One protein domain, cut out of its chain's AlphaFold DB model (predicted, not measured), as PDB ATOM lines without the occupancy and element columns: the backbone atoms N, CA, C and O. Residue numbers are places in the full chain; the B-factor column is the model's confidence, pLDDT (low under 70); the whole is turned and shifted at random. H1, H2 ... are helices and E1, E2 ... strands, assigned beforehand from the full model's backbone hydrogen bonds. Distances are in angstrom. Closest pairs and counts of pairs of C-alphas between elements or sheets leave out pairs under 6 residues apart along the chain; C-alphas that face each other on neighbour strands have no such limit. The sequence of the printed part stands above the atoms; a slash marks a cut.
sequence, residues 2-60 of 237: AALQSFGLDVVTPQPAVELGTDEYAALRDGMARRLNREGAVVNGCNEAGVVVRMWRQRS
ATOM      1  N   ALA A   2     215.567 293.860 192.545       65.62
ATOM      2  CA  ALA A   2     214.920 295.168 192.762       65.62
ATOM      3  C   ALA A   2     213.461 295.256 192.251       65.62
ATOM      4  O   ALA A   2     212.599 295.787 192.942       65.62
ATOM      5  N   ALA A   3     213.161 294.653 191.094       68.89
ATOM      6  CA  ALA A   3     211.811 294.651 190.520       68.89
ATOM      7  C   ALA A   3     210.765 293.854 191.330       68.89
ATOM      8  O   ALA A   3     209.581 294.119 191.198       68.89
ATOM      9  N   LEU A   4     211.164 292.875 192.154       69.09
ATOM     10  CA  LEU A   4     210.220 292.153 193.026       69.09
ATOM     11  C   LEU A   4     209.976 292.924 194.325       69.09
ATOM     12  O   LEU A   4     208.839 293.018 194.782       69.09
ATOM     13  N   GLN A   5     211.028 293.550 194.863       75.25
ATOM     14  CA  GLN A   5     210.922 294.418 196.037       75.25
ATOM     15  C   GLN A   5     210.004 295.620 195.773       75.25
ATOM     16  O   GLN A   5     209.269 296.022 196.669       75.25
ATOM     17  N   SER A   6     209.959 296.148 194.540       83.05
ATOM     18  CA  SER A   6     209.020 297.223 194.180       83.05
ATOM     19  C   SER A   6     207.542 296.814 194.230       83.05
ATOM     20  O   SER A   6     206.688 297.689 194.314       83.05
ATOM     21  N   PHE A   7     207.223 295.514 194.223       80.72
ATOM     22  CA  PHE A   7     205.863 295.008 194.463       80.72
ATOM     23  C   PHE A   7     205.567 294.742 195.950       80.72
ATOM     24  O   PHE A   7     204.521 294.182 196.270       80.72
ATOM     25  N   GLY A   8     206.475 295.101 196.865       81.75
ATOM     26  CA  GLY A   8     206.347 294.789 198.291       81.75
ATOM     27  C   GLY A   8     206.527 293.302 198.609       81.75
ATOM     28  O   GLY A   8     206.122 292.853 199.678       81.75
ATOM     29  N   LEU A   9     207.103 292.526 197.683       78.41
ATOM     30  CA  LEU A   9     207.431 291.125 197.921       78.41
ATOM     31  C   LEU A   9     208.788 291.029 198.619       78.41
ATOM     32  O   LEU A   9     209.796 291.526 198.107       78.41
ATOM     33  N   ASP A  10     208.815 290.339 199.759       75.98
ATOM     34  CA  ASP A  10     210.059 290.001 200.443       75.98
ATOM     35  C   ASP A  10     210.898 289.081 199.554       75.98
ATOM     36  O   ASP A  10     210.516 287.955 199.225       75.98
ATOM     37  N   VAL A  11     212.074 289.566 199.160       70.29
ATOM     38  CA  VAL A  11     213.043 288.760 198.424       70.29
ATOM     39  C   VAL A  11     213.883 287.995 199.434       70.29
ATOM     40  O   VAL A  11     214.751 288.556 200.100       70.29
ATOM     41  N   VAL A  12     213.600 286.703 199.556       72.79
ATOM     42  CA  VAL A  12     214.349 285.791 200.421       72.79
ATOM     43  C   VAL A  12     215.576 285.289 199.665       72.79
ATOM     44  O   VAL A  12     215.455 284.805 198.539       72.79
ATOM     45  N   THR A  13     216.753 285.378 200.287       75.47
ATOM     46  CA  THR A  13     217.975 284.768 199.751       75.47
ATOM     47  C   THR A  13     217.748 283.263 199.580       75.47
ATOM     48  O   THR A  13     217.407 282.599 200.567       75.47
ATOM     49  N   PRO A  14     217.903 282.704 198.363       74.48
ATOM     50  CA  PRO A  14     217.712 281.278 198.156       74.48
ATOM     51  C   PRO A  14     218.731 280.498 198.992       74.48
ATOM     52  O   PRO A  14     219.896 280.884 199.092       74.48
ATOM     53  N   GLN A  15     218.283 279.399 199.599       80.53
ATOM     54  CA  GLN A  15     219.216 278.426 200.159       80.53
ATOM     55  C   GLN A  15     220.009 277.772 199.015       80.53
ATOM     56  O   GLN A  15     219.486 277.704 197.896       80.53
ATOM     57  N   PRO A  16     221.244 277.304 199.271       83.30
ATOM     58  CA  PRO A  16     221.999 276.530 198.293       83.30
ATOM     59  C   PRO A  16     221.146 275.397 197.716       83.30
ATOM     60  O   PRO A  16     220.355 274.780 198.435       83.30
ATOM     61  N   ALA A  17     221.276 275.155 196.412       87.23
ATOM     62  CA  ALA A  17     220.615 274.023 195.784       87.23
ATOM     63  C   ALA A  17     221.205 272.729 196.354       87.23
ATOM     64  O   ALA A  17     222.423 272.587 196.421       87.23
ATOM     65  N   VAL A  18     220.333 271.804 196.751       90.81
ATOM     66  CA  VAL A  18     220.727 270.499 197.283       90.81
ATOM     67  C   VAL A  18     220.183 269.419 196.368       90.81
ATOM     68  O   VAL A  18     219.002 269.434 196.006       90.81
ATOM     69  N   GLU A  19     221.054 268.494 195.983       91.30
ATOM     70  CA  GLU A  19     220.709 267.394 195.093       91.30
ATOM     71  C   GLU A  19     219.756 266.407 195.783       91.30
ATOM     72  O   GLU A  19     219.937 266.025 196.945       91.30
ATOM     73  N   LEU A  20     218.704 266.001 195.070       90.05
ATOM     74  CA  LEU A  20     217.723 265.051 195.587       90.05
ATOM     75  C   LEU A  20     218.356 263.669 195.772       90.05
ATOM     76  O   LEU A  20     219.082 263.189 194.915       90.05
ATOM     77  N   GLY A  21     218.016 263.003 196.874       89.26
ATOM     78  CA  GLY A  21     218.542 261.670 197.191       89.26
ATOM     79  C   GLY A  21     219.873 261.680 197.942       89.26
ATOM     80  O   GLY A  21     220.329 260.618 198.351       89.26
ATOM     81  N   THR A  22     220.457 262.854 198.186       93.63
ATOM     82  CA  THR A  22     221.614 263.004 199.076       93.63
ATOM     83  C   THR A  22     221.212 262.967 200.554       93.63
ATOM     84  O   THR A  22     220.083 263.319 200.924       93.63
ATOM     85  N   ASP A  23     222.167 262.613 201.419       94.31
ATOM     86  CA  ASP A  23     222.009 262.704 202.877       94.31
ATOM     87  C   ASP A  23     221.770 264.149 203.339       94.31
ATOM     88  O   ASP A  23     221.039 264.388 204.299       94.31
ATOM     89  N   GLU A  24     222.324 265.134 202.623       93.74
ATOM     90  CA  GLU A  24     222.085 266.554 202.888       93.74
ATOM     91  C   GLU A  24     220.607 266.916 202.681       93.74
ATOM     92  O   GLU A  24     219.987 267.543 203.547       93.74
ATOM     93  N   TYR A  25     219.999 266.462 201.578       92.43
ATOM     94  CA  TYR A  25     218.569 266.661 201.349       92.43
ATOM     95  C   TYR A  25     217.725 265.942 202.407       92.43
ATOM     96  O   TYR A  25     216.744 266.507 202.901       92.43
ATOM     97  N   ALA A  26     218.108 264.720 202.797       91.63
ATOM     98  CA  ALA A  26     217.434 263.986 203.864       91.63
ATOM     99  C   ALA A  26     217.500 264.745 205.204       91.63
ATOM    100  O   ALA A  26     216.470 264.931 205.854       91.63
ATOM    101  N   ALA A  27     218.665 265.284 205.571       91.51
ATOM    102  CA  ALA A  27     218.844 266.090 206.775       91.51
ATOM    103  C   ALA A  27     218.006 267.381 206.746       91.51
ATOM    104  O   ALA A  27     217.368 267.730 207.744       91.51
ATOM    105  N   LEU A  28     217.938 268.070 205.599       90.59
ATOM    106  CA  LEU A  28     217.075 269.241 205.413       90.59
ATOM    107  C   LEU A  28     215.592 268.884 205.551       90.59
ATOM    108  O   LEU A  28     214.844 269.584 206.244       90.59
ATOM    109  N   ARG A  29     215.163 267.794 204.910       90.90
ATOM    110  CA  ARG A  29     213.792 267.276 204.977       90.90
ATOM    111  C   ARG A  29     213.393 266.952 206.414       90.90
ATOM    112  O   ARG A  29     212.332 267.390 206.865       90.90
ATOM    113  N   ASP A  30     214.250 266.248 207.141       89.98
ATOM    114  CA  ASP A  30     213.993 265.834 208.517       89.98
ATOM    115  C   ASP A  30     214.054 267.033 209.481       89.98
ATOM    116  O   ASP A  30     213.226 267.174 210.384       89.98
ATOM    117  N   GLY A  31     214.970 267.976 209.243       91.02
ATOM    118  CA  GLY A  31     215.020 269.253 209.952       91.02
ATOM    119  C   GLY A  31     213.749 270.083 209.755       91.02
ATOM    120  O   GLY A  31     213.260 270.694 210.705       91.02
ATOM    121  N   MET A  32     213.166 270.087 208.551       92.08
ATOM    122  CA  MET A  32     211.872 270.727 208.282       92.08
ATOM    123  C   MET A  32     210.713 270.019 208.989       92.08
ATOM    124  O   MET A  32     209.842 270.700 209.536       92.08
ATOM    125  N   ALA A  33     210.721 268.685 209.017       91.87
ATOM    126  CA  ALA A  33     209.702 267.869 209.675       91.87
ATOM    127  C   ALA A  33     209.569 268.155 211.186       91.87
ATOM    128  O   ALA A  33     208.467 268.045 211.730       91.87
ATOM    129  N   ARG A  34     210.670 268.558 211.839       91.89
ATOM    130  CA  ARG A  34     210.768 268.819 213.288       91.89
ATOM    131  C   ARG A  34     210.415 270.250 213.730       91.89
ATOM    132  O   ARG A  34     210.379 270.535 214.923       91.89
ATOM    133  N   ARG A  35     210.141 271.192 212.816       91.67
ATOM    134  CA  ARG A  35     209.940 272.616 213.180       91.67
ATOM    135  C   ARG A  35     208.587 272.882 213.856       91.67
ATOM    136  O   ARG A  35     207.553 272.761 213.212       91.67
ATOM    137  N   LEU A  36     208.583 273.385 215.090       88.67
ATOM    138  CA  LEU A  36     207.352 273.677 215.851       88.67
ATOM    139  C   LEU A  36     206.525 274.853 215.312       88.67
ATOM    140  O   LEU A  36     205.304 274.796 215.311       88.67
ATOM    141  N   ASN A  37     207.188 275.923 214.859       84.98
ATOM    142  CA  ASN A  37     206.553 277.223 214.582       84.98
ATOM    143  C   ASN A  37     206.368 277.514 213.087       84.98
ATOM    144  O   ASN A  37     206.160 278.659 212.692       84.98
ATOM    145  N   ARG A  38     206.520 276.499 212.231       86.55
ATOM    146  CA  ARG A  38     206.398 276.644 210.778       86.55
ATOM    147  C   ARG A  38     205.609 275.481 210.219       86.55
ATOM    148  O   ARG A  38     205.944 274.336 210.487       86.55
ATOM    149  N   GLU A  39     204.629 275.779 209.376       90.15
ATOM    150  CA  GLU A  39     203.780 274.773 208.726       90.15
ATOM    151  C   GLU A  39     204.570 273.807 207.820       90.15
ATOM    152  O   GLU A  39     204.115 272.708 207.478       90.15
ATOM    153  N   GLY A  40     205.769 274.228 207.423       90.95
ATOM    154  CA  GLY A  40     206.660 273.515 206.532       90.95
ATOM    155  C   GLY A  40     207.473 274.490 205.690       90.95
ATOM    156  O   GLY A  40     207.700 275.633 206.095       90.95
ATOM    157  N   ALA A  41     207.875 274.040 204.510       89.23
ATOM    158  CA  ALA A  41     208.438 274.879 203.466       89.23
ATOM    159  C   ALA A  41     207.895 274.462 202.097       89.23
ATOM    160  O   ALA A  41     207.480 273.318 201.892       89.23
ATOM    161  N   VAL A  42     207.914 275.399 201.156       89.55
ATOM    162  CA  VAL A  42     207.785 275.092 199.732       89.55
ATOM    163  C   VAL A  42     209.191 274.862 199.194       89.55
ATOM    164  O   VAL A  42     210.085 275.666 199.445       89.55
ATOM    165  N   VAL A  43     209.382 273.748 198.500       90.17
ATOM    166  CA  VAL A  43     210.650 273.348 197.896       90.17
ATOM    167  C   VAL A  43     210.519 273.479 196.384       90.17
ATOM    168  O   VAL A  43     209.545 272.998 195.800       90.17
ATOM    169  N   ASN A  44     211.504 274.132 195.772       91.01
ATOM    170  CA  ASN A  44     211.614 274.302 194.329       91.01
ATOM    171  C   ASN A  44     212.684 273.337 193.814       91.01
ATOM    172  O   ASN A  44     213.838 273.424 194.222       91.01
ATOM    173  N   GLY A  45     212.302 272.420 192.932       92.80
ATOM    174  CA  GLY A  45     213.227 271.567 192.199       92.80
ATOM    175  C   GLY A  45     213.601 272.224 190.882       92.80
ATOM    176  O   GLY A  45     212.716 272.540 190.080       92.80
ATOM    177  N   CYS A  46     214.897 272.408 190.666       91.40
ATOM    178  CA  CYS A  46     215.449 272.972 189.442       91.40
ATOM    179  C   CYS A  46     216.087 271.885 188.572       91.40
ATOM    180  O   CYS A  46     216.541 270.866 189.089       91.40
ATOM    181  N   ASN A  47     216.121 272.105 187.259       91.29
ATOM    182  CA  ASN A  47     216.970 271.327 186.355       91.29
ATOM    183  C   ASN A  47     218.431 271.820 186.406       91.29
ATOM    184  O   ASN A  47     218.747 272.788 187.098       91.29
ATOM    185  N   GLU A  48     219.313 271.185 185.631       88.65
ATOM    186  CA  GLU A  48     220.741 271.540 185.529       88.65
ATOM    187  C   GLU A  48     220.980 272.990 185.074       88.65
ATOM    188  O   GLU A  48     221.970 273.609 185.452       88.65
ATOM    189  N   ALA A  49     220.044 273.570 184.314       90.07
ATOM    190  CA  ALA A  49     220.093 274.968 183.886       90.07
ATOM    191  C   ALA A  49     219.620 275.962 184.971       90.07
ATOM    192  O   ALA A  49     219.520 277.159 184.705       90.07
ATOM    193  N   GLY A  50     219.281 275.490 186.177       85.69
ATOM    194  CA  GLY A  50     218.778 276.318 187.277       85.69
ATOM    195  C   GLY A  50     217.315 276.752 187.127       85.69
ATOM    196  O   GLY A  50     216.828 277.560 187.918       85.69
ATOM    197  N   VAL A  51     216.590 276.217 186.142       88.11
ATOM    198  CA  VAL A  51     215.174 276.527 185.909       88.11
ATOM    199  C   VAL A  51     214.314 275.659 186.817       88.11
ATOM    200  O   VAL A  51     214.440 274.435 186.803       88.11
ATOM    201  N   VAL A  52     213.409 276.275 187.585       90.08
ATOM    202  CA  VAL A  52     212.441 275.553 188.424       90.08
ATOM    203  C   VAL A  52     211.507 274.734 187.530       90.08
ATOM    204  O   VAL A  52     210.728 275.292 186.762       90.08
ATOM    205  N   VAL A  53     211.564 273.411 187.653       93.22
ATOM    206  CA  VAL A  53     210.720 272.461 186.905       93.22
ATOM    207  C   VAL A  53     209.632 271.835 187.771       93.22
ATOM    208  O   VAL A  53     208.659 271.290 187.254       93.22
ATOM    209  N   ARG A  54     209.778 271.897 189.099       93.52
ATOM    210  CA  ARG A  54     208.806 271.331 190.036       93.52
ATOM    211  C   ARG A  54     208.755 272.138 191.323       93.52
ATOM    212  O   ARG A  54     209.777 272.600 191.811       93.52
ATOM    213  N   MET A  55     207.571 272.231 191.913       93.54
ATOM    214  CA  MET A  55     207.376 272.753 193.263       93.54
ATOM    215  C   MET A  55     206.611 271.722 194.088       93.54
ATOM    216  O   MET A  55     205.673 271.094 193.592       93.54
ATOM    217  N   TRP A  56     206.994 271.532 195.344       94.00
ATOM    218  CA  TRP A  56     206.236 270.712 196.288       94.00
ATOM    219  C   TRP A  56     206.320 271.286 197.693       94.00
ATOM    220  O   TRP A  56     207.143 272.144 197.997       94.00
ATOM    221  N   ARG A  57     205.433 270.820 198.571       92.16
ATOM    222  CA  ARG A  57     205.375 271.276 199.955       92.16
ATOM    223  C   ARG A  57     205.941 270.214 200.885       92.16
ATOM    224  O   ARG A  57     205.369 269.135 201.006       92.16
ATOM    225  N   GLN A  58     207.003 270.563 201.599       91.01
ATOM    226  CA  GLN A  58     207.530 269.772 202.702       91.01
ATOM    227  C   GLN A  58     206.827 270.194 203.990       91.01
ATOM    228  O   GLN A  58     206.950 271.340 204.416       91.01
ATOM    229  N   ARG A  59     206.049 269.302 204.605       92.21
ATOM    230  CA  ARG A  59     205.276 269.616 205.819       92.21
ATOM    231  C   ARG A  59     206.143 269.477 207.071       92.21
ATOM    232  O   ARG A  59     206.987 268.591 207.137       92.21
ATOM    233  N   SER A  60     205.876 270.309 208.076       95.07
ATOM    234  CA  SER A  60     206.343 270.039 209.438       95.07
ATOM    235  C   SER A  60     205.334 269.153 210.166       95.07
ATOM    236  O   SER A  60     204.178 269.540 210.370       95.07
TER     237      SER A  60
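What this domain is: This is residues 2 to 60 of the 237 residues of an uncharacterized protein of Trypanosoma cruzi (strain CL Brener) (UniProt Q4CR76). A two-stranded antiparallel hairpin, E1 and E2, and one helix, H2, make a small body, and a long arm leads away from it to a short helical turn, H1, at the far end. H2 packs on the hairpin with its residues 28 to 33, near the end where E1 begins and E2 ends, while the free part of the arm, residues 4 to 10, sticks out. The printed part has 59 residues with two named helices and two named strands, in the order H1, H2, E1, E2, and its class is mixed, helices and strands, with 15 residues in helices and 15 in strands. The sheet has the order E1 - E2 and is antiparallel. The whole is loose, with a radius of gyration of the C-alphas of 13.4 A, and flat in outline, with spans of 36 by 32 by 16 A.

Where its parts are: The printed part begins with H1, residues 2 to 5, four residues from Ala 2 to Gln 5, whose first C-alpha stands at (214.920, 295.168, 192.762). Residues 6 to 22 follow, 17 residues with no named element, and their C-alphas lie 7 to 23 A from the mean of all C-alphas. H2, residues 23 to 33, is the longest helix with 11 residues and measures 15.0 A from first to last C-alpha; C-alpha 23 stands at (222.009, 262.704, 202.877). E1, residues 40 to 46, measures 19.2 A from first to last C-alpha. E2, residues 52 to 59, is the longest strand with 8 residues and measures 19.7 A; its last C-alpha, that of Arg 59, stands at (205.276, 269.616, 205.819). Ser 60 is the last printed residue.

How they stand to each other: H1 is apart from H2, from E1 and from E2, with no C-alpha of the one within 8 A of the other in each case. H2 has 3 pairs of C-alphas within 8 A of E1, and the closest C-alphas of the two are those of Met 32 and Gly 40, 6.2 A apart. With E2 it has 5 such pairs, and the closest C-alphas are those of Ala 33 and Arg 59, 6.1 A apart. The centre of H2 is 12.1 A from that of E1 and 14.2 A from that of E2. E1 and E2 form a hairpin of antiparallel neighbours, with an angle of 160 degrees between their directions. The C-alphas of Gly 40 and Arg 59 face each other at 4.2 A, and those of Cys 46 and Val 52 face each other at 4.1 A. Across this pair, N 43 and O 56 are within hydrogen-bond range at 2.8 A, and so are N 58 and O 41 at 2.8 A. In H2 every O i to N i+4 pair is within hydrogen-bond range, while H1 is too short for such a pair; its one O i to N i+3 pair is within range.

The domain as a whole: The two C-alphas farthest apart are those of Ser 6 and Asp 23, at 37.9 A, and the first and last printed C-alphas, those of Ala 2 and Ser 60, are 31.4 A apart. The printed part has no cut; in the full chain of 237 residues it begins at residue 2 and ends at residue 60. The link from H1 to H2, 17 residues, is long. The link from H2 to E1, 6 residues, is short, and the link from E1 to E2, 5 residues, is tight. The mean pLDDT of the printed part is 87.0; residues 2 to 4 are under 70, and H1 has a mean of 70.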